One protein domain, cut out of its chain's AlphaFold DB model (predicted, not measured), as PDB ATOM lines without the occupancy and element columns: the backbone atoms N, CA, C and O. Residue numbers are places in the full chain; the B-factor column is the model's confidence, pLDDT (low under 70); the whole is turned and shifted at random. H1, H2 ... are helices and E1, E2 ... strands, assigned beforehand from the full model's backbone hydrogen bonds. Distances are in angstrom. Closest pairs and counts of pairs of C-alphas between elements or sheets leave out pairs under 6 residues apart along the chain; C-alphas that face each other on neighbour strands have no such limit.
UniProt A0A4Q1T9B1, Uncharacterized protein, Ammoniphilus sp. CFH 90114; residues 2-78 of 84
ATOM      1  N   LYS A   2      -0.396 -45.443  44.999       61.75
ATOM      2  CA  LYS A   2      -0.048 -45.349  43.558       61.75
ATOM      3  C   LYS A   2      -1.257 -45.358  42.602       61.75
ATOM      4  O   LYS A   2      -1.285 -44.567  41.674       61.75
ATOM      5  N   ALA A   3      -2.268 -46.191  42.868       58.31
ATOM      6  CA  ALA A   3      -3.469 -46.269  42.024       58.31
ATOM      7  C   ALA A   3      -4.307 -44.974  42.021       58.31
ATOM      8  O   ALA A   3      -4.794 -44.569  40.977       58.31
ATOM      9  N   ILE A   4      -4.423 -44.294  43.172       61.78
ATOM     10  CA  ILE A   4      -5.155 -43.019  43.282       61.78
ATOM     11  C   ILE A   4      -4.415 -41.912  42.525       61.78
ATOM     12  O   ILE A   4      -5.035 -41.106  41.845       61.78
ATOM     13  N   HIS A   5      -3.081 -41.893  42.610       68.88
ATOM     14  CA  HIS A   5      -2.273 -40.934  41.859       68.88
ATOM     15  C   HIS A   5      -2.445 -41.121  40.347       68.88
ATOM     16  O   HIS A   5      -2.695 -40.150  39.649       68.88
ATOM     17  N   HIS A   6      -2.415 -42.368  39.871       70.88
ATOM     18  CA  HIS A   6      -2.633 -42.678  38.459       70.88
ATOM     19  C   HIS A   6      -4.042 -42.280  37.985       70.88
ATOM     20  O   HIS A   6      -4.173 -41.612  36.969       70.88
ATOM     21  N   ALA A   7      -5.083 -42.588  38.766       72.56
ATOM     22  CA  ALA A   7      -6.456 -42.193  38.437       72.56
ATOM     23  C   ALA A   7      -6.631 -40.663  38.360       72.56
ATOM     24  O   ALA A   7      -7.338 -40.158  37.492       72.56
ATOM     25  N   ASN A   8      -5.959 -39.908  39.235       82.50
ATOM     26  CA  ASN A   8      -5.978 -38.444  39.184       82.50
ATOM     27  C   ASN A   8      -5.273 -37.896  37.932       82.50
ATOM     28  O   ASN A   8      -5.692 -36.870  37.401       82.50
ATOM     29  N   GLU A   9      -4.221 -38.566  37.459       82.88
ATOM     30  CA  GLU A   9      -3.535 -38.195  36.218       82.88
ATOM     31  C   GLU A   9      -4.389 -38.499  34.983       82.88
ATOM     32  O   GLU A   9      -4.517 -37.642  34.111       82.88
ATOM     33  N   GLU A  10      -5.045 -39.658  34.932       85.38
ATOM     34  CA  GLU A  10      -5.999 -39.990  33.866       85.38
ATOM     35  C   GLU A  10      -7.152 -38.977  33.807       85.38
ATOM     36  O   GLU A  10      -7.479 -38.468  32.735       85.38
ATOM     37  N   LEU A  11      -7.725 -38.613  34.960       88.50
ATOM     38  CA  LEU A  11      -8.760 -37.579  35.045       88.50
ATOM     39  C   LEU A  11      -8.264 -36.218  34.547       88.50
ATOM     40  O   LEU A  11      -8.993 -35.526  33.838       88.50
ATOM     41  N   LEU A  12      -7.029 -35.835  34.880       90.12
ATOM     42  CA  LEU A  12      -6.435 -34.588  34.398       90.12
ATOM     43  C   LEU A  12      -6.316 -34.581  32.865       90.12
ATOM     44  O   LEU A  12      -6.662 -33.584  32.231       90.12
ATOM     45  N   HIS A  13      -5.897 -35.696  32.265       88.25
ATOM     46  CA  HIS A  13      -5.834 -35.833  30.809       88.25
ATOM     47  C   HIS A  13      -7.221 -35.784  30.152       88.25
ATOM     48  O   HIS A  13      -7.389 -35.091  29.149       88.25
ATOM     49  N   LEU A  14      -8.235 -36.419  30.750       89.25
ATOM     50  CA  LEU A  14      -9.622 -36.327  30.274       89.25
ATOM     51  C   LEU A  14     -10.155 -34.887  30.315       89.25
ATOM     52  O   LEU A  14     -10.863 -34.464  29.399       89.25
ATOM     53  N   LEU A  15      -9.800 -34.117  31.347       90.50
ATOM     54  CA  LEU A  15     -10.157 -32.700  31.441       90.50
ATOM     55  C   LEU A  15      -9.461 -31.873  30.357       90.50
ATOM     56  O   LEU A  15     -10.112 -31.034  29.734       90.50
ATOM     57  N   PHE A  16      -8.178 -32.128  30.083       90.38
ATOM     58  CA  PHE A  16      -7.473 -31.471  28.979       90.38
ATOM     59  C   PHE A  16      -8.156 -31.743  27.633       90.38
ATOM     60  O   PHE A  16      -8.399 -30.805  26.872       90.38
ATOM     61  N   ASP A  17      -8.542 -32.995  27.372       88.69
ATOM     62  CA  ASP A  17      -9.273 -33.381  26.163       88.69
ATOM     63  C   ASP A  17     -10.628 -32.709  26.040       88.69
ATOM     64  O   ASP A  17     -10.981 -32.231  24.960       88.69
ATOM     65  N   TRP A  18     -11.391 -32.658  27.128       89.56
ATOM     66  CA  TRP A  18     -12.677 -31.979  27.130       89.56
ATOM     67  C   TRP A  18     -12.512 -30.493  26.795       89.56
ATOM     68  O   TRP A  18     -13.144 -30.013  25.854       89.56
ATOM     69  N   LYS A  19     -11.588 -29.794  27.468       90.00
ATOM     70  CA  LYS A  19     -11.327 -28.370  27.215       90.00
ATOM     71  C   LYS A  19     -10.870 -28.095  25.787       90.00
ATOM     72  O   LYS A  19     -11.345 -27.149  25.163       90.00
ATOM     73  N   ARG A  20     -10.013 -28.949  25.226       86.19
ATOM     74  CA  ARG A  20      -9.568 -28.821  23.834       86.19
ATOM     75  C   ARG A  20     -10.694 -29.070  22.830       86.19
ATOM     76  O   ARG A  20     -10.767 -28.357  21.832       86.19
ATOM     77  N   LYS A  21     -11.568 -30.057  23.067       88.81
ATOM     78  CA  LYS A  21     -12.739 -30.328  22.209       88.81
ATOM     79  C   LYS A  21     -13.721 -29.156  22.183       88.81
ATOM     80  O   LYS A  21     -14.360 -28.938  21.162       88.81
ATOM     81  N   GLU A  22     -13.787 -28.388  23.266       88.88
ATOM     82  CA  GLU A  22     -14.541 -27.129  23.344       88.88
ATOM     83  C   GLU A  22     -13.818 -25.940  22.684       88.88
ATOM     84  O   GLU A  22     -14.323 -24.823  22.705       88.88
ATOM     85  N   GLY A  23     -12.637 -26.146  22.088       86.25
ATOM     86  CA  GLY A  23     -11.855 -25.079  21.459       86.25
ATOM     87  C   GLY A  23     -11.150 -24.154  22.454       86.25
ATOM     88  O   GLY A  23     -10.705 -23.073  22.071       86.25
ATOM     89  N   GLN A  24     -11.030 -24.562  23.721       87.69
ATOM     90  CA  GLN A  24     -10.365 -23.778  24.756       87.69
ATOM     91  C   GLN A  24      -8.871 -24.108  24.842       87.69
ATOM     92  O   GLN A  24      -8.438 -25.246  24.637       87.69
ATOM     93  N   PHE A  25      -8.066 -23.114  25.213       85.69
ATOM     94  CA  PHE A  25      -6.641 -23.308  25.465       85.69
ATOM     95  C   PHE A  25      -6.401 -23.670  26.922       85.69
ATOM     96  O   PHE A  25      -6.721 -22.890  27.817       85.69
ATOM     97  N   VAL A  26      -5.760 -24.811  27.159       88.75
ATOM     98  CA  VAL A  26      -5.298 -25.202  28.494       88.75
ATOM     99  C   VAL A  26      -3.992 -24.485  28.828       88.75
ATOM    100  O   VAL A  26      -3.035 -24.504  28.051       88.75
ATOM    101  N   ARG A  27      -3.941 -23.860  30.003       89.19
ATOM    102  CA  ARG A  27      -2.780 -23.157  30.558       89.19
ATOM    103  C   ARG A  27      -2.618 -23.502  32.037       89.19
ATOM    104  O   ARG A  27      -3.483 -24.138  32.635       89.19
ATOM    105  N   PHE A  28      -1.508 -23.070  32.628       92.62
ATOM    106  CA  PHE A  28      -1.302 -23.169  34.069       92.62
ATOM    107  C   PHE A  28      -0.639 -21.916  34.648       92.62
ATOM    108  O   PHE A  28       0.062 -21.194  33.936       92.62
ATOM    109  N   SER A  29      -0.851 -21.675  35.942       93.81
ATOM    110  CA  SER A  29      -0.082 -20.736  36.765       93.81
ATOM    111  C   SER A  29       0.493 -21.455  37.982       93.81
ATOM    112  O   SER A  29      -0.016 -22.499  38.392       93.81
ATOM    113  N   ILE A  30       1.592 -20.927  38.523       94.50
ATOM    114  CA  ILE A  30       2.190 -21.407  39.770       94.50
ATOM    115  C   ILE A  30       2.360 -20.205  40.681       94.50
ATOM    116  O   ILE A  30       3.078 -19.265  40.342       94.50
ATOM    117  N   GLU A  31       1.694 -20.239  41.824       95.00
ATOM    118  CA  GLU A  31       1.625 -19.132  42.771       95.00
ATOM    119  C   GLU A  31       1.926 -19.644  44.182       95.00
ATOM    120  O   GLU A  31       1.860 -20.847  44.452       95.00
ATOM    121  N   GLN A  32       2.334 -18.743  45.074       95.00
ATOM    122  CA  GLN A  32       2.574 -19.090  46.469       95.00
ATOM    123  C   GLN A  32       1.360 -18.682  47.308       95.00
ATOM    124  O   GLN A  32       1.064 -17.498  47.438       95.00
ATOM    125  N   GLU A  33       0.692 -19.662  47.912       91.50
ATOM    126  CA  GLU A  33      -0.488 -19.483  48.759       91.50
ATOM    127  C   GLU A  33      -0.208 -20.067  50.145       91.50
ATOM    128  O   GLU A  33       0.206 -21.220  50.270       91.50
ATOM    129  N   GLU A  34      -0.383 -19.264  51.199       89.62
ATOM    130  CA  GLU A  34      -0.186 -19.694  52.598       89.62
ATOM    131  C   GLU A  34       1.162 -20.410  52.849       89.62
ATOM    132  O   GLU A  34       1.269 -21.371  53.612       89.62
ATOM    133  N   GLY A  35       2.219 -19.956  52.164       87.50
ATOM    134  CA  GLY A  35       3.564 -20.528  52.271       87.50
ATOM    135  C   GLY A  35       3.788 -21.825  51.482       87.50
ATOM    136  O   GLY A  35       4.876 -22.392  51.560       87.50
ATOM    137  N   LYS A  36       2.813 -22.282  50.693       90.69
ATOM    138  CA  LYS A  36       2.917 -23.446  49.803       90.69
ATOM    139  C   LYS A  36       2.911 -23.005  48.348       90.69
ATOM    140  O   LYS A  36       2.291 -22.009  48.000       90.69
ATOM    141  N   TRP A  37       3.578 -23.768  47.490       94.25
ATOM    142  CA  TRP A  37       3.466 -23.570  46.050       94.25
ATOM    143  C   TRP A  37       2.240 -24.312  45.528       94.25
ATOM    144  O   TRP A  37       2.076 -25.501  45.813       94.25
ATOM    145  N   VAL A  38       1.404 -23.614  44.769       94.56
ATOM    146  CA  VAL A  38       0.175 -24.132  44.169       94.56
ATOM    147  C   VAL A  38       0.268 -23.974  42.659       94.56
ATOM    148  O   VAL A  38       0.479 -22.882  42.146       94.56
ATOM    149  N   LEU A  39       0.134 -25.089  41.951       93.56
ATOM    150  CA  LEU A  39      -0.022 -25.163  40.507       93.56
ATOM    151  C   LEU A  39      -1.511 -25.236  40.193       93.56
ATOM    152  O   LEU A  39      -2.179 -26.149  40.672       93.56
ATOM    153  N   THR A  40      -2.001 -24.348  39.337       94.25
ATOM    154  CA  THR A  40      -3.405 -24.303  38.925       94.25
ATOM    155  C   THR A  40      -3.505 -24.402  37.413       94.25
ATOM    156  O   THR A  40      -2.970 -23.556  36.698       94.25
ATOM    157  N   PHE A  41      -4.207 -25.420  36.920       93.19
ATOM    158  CA  PHE A  41      -4.603 -25.533  35.522       93.19
ATOM    159  C   PHE A  41      -5.933 -24.828  35.288       93.19
ATOM    160  O   PHE A  41      -6.905 -25.004  36.032       93.19
ATOM    161  N   PHE A  42      -5.977 -24.052  34.212       92.06
ATOM    162  CA  PHE A  42      -7.165 -23.337  33.783       92.06
ATOM    163  C   PHE A  42      -7.280 -23.350  32.264       92.06
ATOM    164  O   PHE A  42      -6.278 -23.444  31.551       92.06
ATOM    165  N   SER A  43      -8.506 -23.260  31.763       91.06
ATOM    166  CA  SER A  43      -8.766 -23.037  30.348       91.06
ATOM    167  C   SER A  43      -9.159 -21.588  30.095       91.06
ATOM    168  O   SER A  43      -9.728 -20.927  30.965       91.06
ATOM    169  N   VAL A  44      -8.805 -21.089  28.915       87.44
ATOM    170  CA  VAL A  44      -9.243 -19.786  28.404       87.44
ATOM    171  C   VAL A  44      -9.945 -19.990  27.074       87.44
ATOM    172  O   VAL A  44      -9.488 -20.783  26.240       87.44
ATOM    173  N   ASP A  45     -11.053 -19.287  26.892       83.75
ATOM    174  CA  ASP A  45     -11.710 -19.180  25.600       83.75
ATOM    175  C   ASP A  45     -10.917 -18.200  24.707       83.75
ATOM    176  O   ASP A  45     -10.115 -17.390  25.174       83.75
ATOM    177  N   HIS A  46     -11.072 -18.307  23.394       73.00
ATOM    178  CA  HIS A  46     -10.548 -17.337  22.436       73.00
ATOM    179  C   HIS A  46     -11.487 -16.133  22.274       73.00
ATOM    180  O   HIS A  46     -11.045 -15.078  21.816       73.00
ATOM    181  N   LEU A  47     -12.763 -16.288  22.640       76.88
ATOM    182  CA  LEU A  47     -13.790 -15.246  22.580       76.88
ATOM    183  C   LEU A  47     -14.005 -14.541  23.922       76.88
ATOM    184  O   LEU A  47     -14.525 -13.427  23.941       76.88
ATOM    185  N   ASP A  48     -13.592 -15.174  25.019       70.69
ATOM    186  CA  ASP A  48     -13.757 -14.679  26.381       70.69
ATOM    187  C   ASP A  48     -12.429 -14.761  27.146       70.69
ATOM    188  O   ASP A  48     -11.666 -15.718  27.023       70.69
ATOM    189  N   SER A  49     -12.138 -13.724  27.928       70.06
ATOM    190  CA  SER A  49     -10.902 -13.607  28.712       70.06
ATOM    191  C   SER A  49     -10.965 -14.385  30.028       70.06
ATOM    192  O   SER A  49      -9.951 -14.488  30.728       70.06
ATOM    193  N   ASP A  50     -12.146 -14.888  30.388       83.06
ATOM    194  CA  ASP A  50     -12.381 -15.522  31.672       83.06
ATOM    195  C   ASP A  50     -11.644 -16.861  31.800       83.06
ATOM    196  O   ASP A  50     -11.649 -17.736  30.930       83.06
ATOM    197  N   LYS A  51     -10.952 -17.008  32.934       87.25
ATOM    198  CA  LYS A  51     -10.206 -18.220  33.272       87.25
ATOM    199  C   LYS A  51     -11.137 -19.217  33.945       87.25
ATOM    200  O   LYS A  51     -11.651 -18.956  35.030       87.25
ATOM    201  N   HIS A  52     -11.241 -20.411  33.378       90.50
ATOM    202  CA  HIS A  52     -11.945 -21.524  34.005       90.50
ATOM    203  C   HIS A  52     -10.946 -22.466  34.670       90.50
ATOM    204  O   HIS A  52     -10.325 -23.299  34.012       90.50
ATOM    205  N   VAL A  53     -10.781 -22.331  35.985       91.75
ATOM    206  CA  VAL A  53      -9.949 -23.238  36.787       91.75
ATOM    207  C   VAL A  53     -10.616 -24.608  36.881       91.75
ATOM    208  O   VAL A  53     -11.801 -24.697  37.192       91.75
ATOM    209  N   PHE A  54      -9.857 -25.677  36.633       90.12
ATOM    210  CA  PHE A  54     -10.394 -27.042  36.672       90.12
ATOM    211  C   PHE A  54      -9.529 -28.049  37.440       90.12
ATOM    212  O   PHE A  54     -10.010 -29.140  37.736       90.12
ATOM    213  N   ALA A  55      -8.280 -27.717  37.786       91.75
ATOM    214  CA  ALA A  55      -7.453 -28.554  38.654       91.75
ATOM    215  C   ALA A  55      -6.370 -27.733  39.363       91.75
ATOM    216  O   ALA A  55      -5.758 -26.865  38.741       91.75
ATOM    217  N   SER A  56      -6.081 -28.067  40.623       92.12
ATOM    218  CA  SER A  56      -4.985 -27.462  41.388       92.12
ATOM    219  C   SER A  56      -4.226 -28.503  42.209       92.12
ATOM    220  O   SER A  56      -4.813 -29.446  42.743       92.12
ATOM    221  N   PHE A  57      -2.912 -28.319  42.327       91.56
ATOM    222  CA  PHE A  57      -1.992 -29.219  43.015       91.56
ATOM    223  C   PHE A  57      -1.004 -28.419  43.858       91.56
ATOM    224  O   PHE A  57      -0.525 -27.375  43.426       91.56
ATOM    225  N   SER A  58      -0.659 -28.922  45.042       92.12
ATOM    226  CA  SER A  58       0.378 -28.312  45.878       92.12
ATOM    227  C   SER A  58       1.701 -29.061  45.752       92.12
ATOM    228  O   SER A  58       1.724 -30.281  45.579       92.12
ATOM    229  N   GLY A  59       2.808 -28.328  45.840       88.62
ATOM    230  CA  GLY A  59       4.162 -28.866  45.728       88.62
ATOM    231  C   GLY A  59       5.134 -28.194  46.689       88.62
ATOM    232  O   GLY A  59       4.800 -27.219  47.368       88.62
ATOM    233  N   LYS A  60       6.356 -28.730  46.768       88.50
ATOM    234  CA  LYS A  60       7.381 -28.220  47.691       88.50
ATOM    235  C   LYS A  60       8.145 -27.039  47.105       88.50
ATOM    236  O   LYS A  60       8.647 -26.210  47.857       88.50
ATOM    237  N   SER A  61       8.238 -26.959  45.780       93.50
ATOM    238  CA  SER A  61       8.923 -25.873  45.082       93.50
ATOM    239  C   SER A  61       8.239 -25.515  43.767       93.50
ATOM    240  O   SER A  61       7.571 -26.346  43.149       93.50
ATOM    241  N   HIS A  62       8.458 -24.280  43.322       93.69
ATOM    242  CA  HIS A  62       8.016 -23.810  42.016       93.69
ATOM    243  C   HIS A  62       8.574 -24.672  40.869       93.69
ATOM    244  O   HIS A  62       7.829 -25.072  39.977       93.69
ATOM    245  N   ASP A  63       9.870 -24.997  40.899       93.62
ATOM    246  CA  ASP A  63      10.530 -25.718  39.803       93.62
ATOM    247  C   ASP A  63      10.055 -27.167  39.672       93.62
ATOM    248  O   ASP A  63       9.882 -27.661  38.556       93.62
ATOM    249  N   GLU A  64       9.781 -27.831  40.797       92.50
ATOM    250  CA  GLU A  64       9.156 -29.158  40.824       92.50
ATOM    251  C   GLU A  64       7.790 -29.135  40.132       92.50
ATOM    252  O   GLU A  64       7.541 -29.931  39.223       92.50
ATOM    253  N   LEU A  65       6.928 -28.191  40.518       91.94
ATOM    254  CA  LEU A  65       5.593 -28.047  39.941       91.94
ATOM    255  C   LEU A  65       5.646 -27.673  38.461       91.94
ATOM    256  O   LEU A  65       4.889 -28.224  37.664       91.94
ATOM    257  N   LYS A  66       6.563 -26.782  38.075       91.81
ATOM    258  CA  LYS A  66       6.750 -26.371  36.681       91.81
ATOM    259  C   LYS A  66       7.179 -27.543  35.814       91.81
ATOM    260  O   LYS A  66       6.612 -27.735  34.741       91.81
ATOM    261  N   LYS A  67       8.159 -28.327  36.267       91.81
ATOM    262  CA  LYS A  67       8.610 -29.517  35.542       91.81
ATOM    263  C   LYS A  67       7.468 -30.520  35.385       91.81
ATOM    264  O   LYS A  67       7.204 -30.956  34.272       91.81
ATOM    265  N   TRP A  68       6.751 -30.817  36.469       91.00
ATOM    266  CA  TRP A  68       5.626 -31.752  36.436       91.00
ATOM    267  C   TRP A  68       4.499 -31.286  35.499       91.00
ATOM    268  O   TRP A  68       4.008 -32.073  34.690       91.00
ATOM    269  N   ALA A  69       4.137 -30.000  35.536       89.12
ATOM    270  CA  ALA A  69       3.127 -29.430  34.646       89.12
ATOM    271  C   ALA A  69       3.531 -29.538  33.168       89.12
ATOM    272  O   ALA A  69       2.719 -29.930  32.329       89.12
ATOM    273  N   LEU A  70       4.790 -29.217  32.853       87.81
ATOM    274  CA  LEU A  70       5.321 -29.316  31.495       87.81
ATOM    275  C   LEU A  70       5.357 -30.763  31.007       87.81
ATOM    276  O   LEU A  70       4.912 -31.011  29.894       87.81
ATOM    277  N   ASP A  71       5.800 -31.718  31.826       87.81
ATOM    278  CA  ASP A  71       5.822 -33.137  31.451       87.81
ATOM    279  C   ASP A  71       4.411 -33.638  31.086       87.81
ATOM    280  O   ASP A  71       4.233 -34.361  30.103       87.81
ATOM    281  N   ARG A  72       3.380 -33.205  31.826       84.75
ATOM    282  CA  ARG A  72       1.978 -33.560  31.548       84.75
ATOM    283  C   ARG A  72       1.443 -32.879  30.288       84.75
ATOM    284  O   ARG A  72       0.813 -33.546  29.471       84.75
ATOM    285  N   LEU A  73       1.743 -31.601  30.066       78.00
ATOM    286  CA  LEU A  73       1.344 -30.896  28.841       78.00
ATOM    287  C   LEU A  73       2.076 -31.399  27.591       78.00
ATOM    288  O   LEU A  73       1.473 -31.499  26.528       78.00
ATOM    289  N   VAL A  74       3.352 -31.761  27.711       77.88
ATOM    290  CA  VAL A  74       4.127 -32.364  26.620       77.88
ATOM    291  C   VAL A  74       3.575 -33.748  26.296       77.88
ATOM    292  O   VAL A  74       3.306 -34.024  25.131       77.88
ATOM    293  N   SER A  75       3.301 -34.588  27.299       67.00
ATOM    294  CA  SER A  75       2.639 -35.880  27.059       67.00
ATOM    295  C   SER A  75       1.266 -35.722  26.398       67.00
ATOM    296  O   SER A  75       0.892 -36.531  25.558       67.00
ATOM    297  N   TYR A  76       0.557 -34.629  26.699       63.28
ATOM    298  CA  TYR A  76      -0.708 -34.285  26.065       63.28
ATOM    299  C   TYR A  76      -0.553 -33.861  24.592       63.28
ATOM    300  O   TYR A  76      -1.390 -34.206  23.761       63.28
ATOM    301  N   GLN A  77       0.524 -33.149  24.241       53.31
ATOM    302  CA  GLN A  77       0.843 -32.797  22.851       53.31
ATOM    303  C   GLN A  77       1.383 -33.980  22.030       53.31
ATOM    304  O   GLN A  77       1.203 -33.990  20.817       53.31
ATOM    305  N   ILE A  78       2.024 -34.966  22.672       45.56
ATOM    306  CA  ILE A  78       2.614 -36.150  22.014       45.56
ATOM    307  C   ILE A  78       1.569 -37.238  21.717       45.56
ATOM    308  O   ILE A  78       1.809 -38.104  20.878       45.56
TER     309      ILE A  78
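Overview. This is residues 2 to 78 of the 84 residues of an uncharacterized protein of Ammoniphilus sp. CFH 90114 (UniProt A0A4Q1T9B1). Two helices, H1 and H2, cover one face of a strongly twisted sheet in two layers; residues 2 to 8 of H1 stick out. The 77 printed residues run H1, E1, E2, E3, H2, of mixed class. The sheet, E1 - E2 - E3, is a meander, each strand the antiparallel neighbour of the one before. The whole is compact, radius of gyration of the C-alphas 12.8 A, spanning 35 by 29 by 19 A.

Arrangement. H1, residues 2 to 21, is on the sheet of E1, residues 25 to 33, E2, residues 36 to 44, and E3, residues 51 to 59; its closest C-alphas to E1 are Phe 16 and Val 26, 6.7 A. Within hydrogen-bond range are N 29 and O 40, 2.9 A, in hairpin E1 and E2, and N 41 and O 55, 2.8 A, in hairpin E2 and E3. H2, residues 62 to 78, lies over E2, closest C-alphas Trp 37 and His 62, 6.1 A. H1 and H2 are close but not clearly touching, closest C-alphas His 13 and Tyr 76, 7.2 A, at a steep tilt of 61 degrees, the same way. In both helices every O i to N i+4 pair is within hydrogen-bond range.

Along the chain. H1, 29.0 A long, begins at C-alpha 2 (-0.048, -45.349, 43.558). E1 measures 24.4 A, E2 24.9 A and E3, which bends by 70 degrees at residue 54, 21.8 A. H2, 24.1 A, ends at C-alpha 78 (2.614, -36.150, 22.014).

Size, cuts and confidence. The farthest C-alphas, Lys 2 and Leu 47, are 39.2 A apart. The printed part has no cut and no long link; pLDDT is under 70 at residues 2 to 5 and 75 to 78.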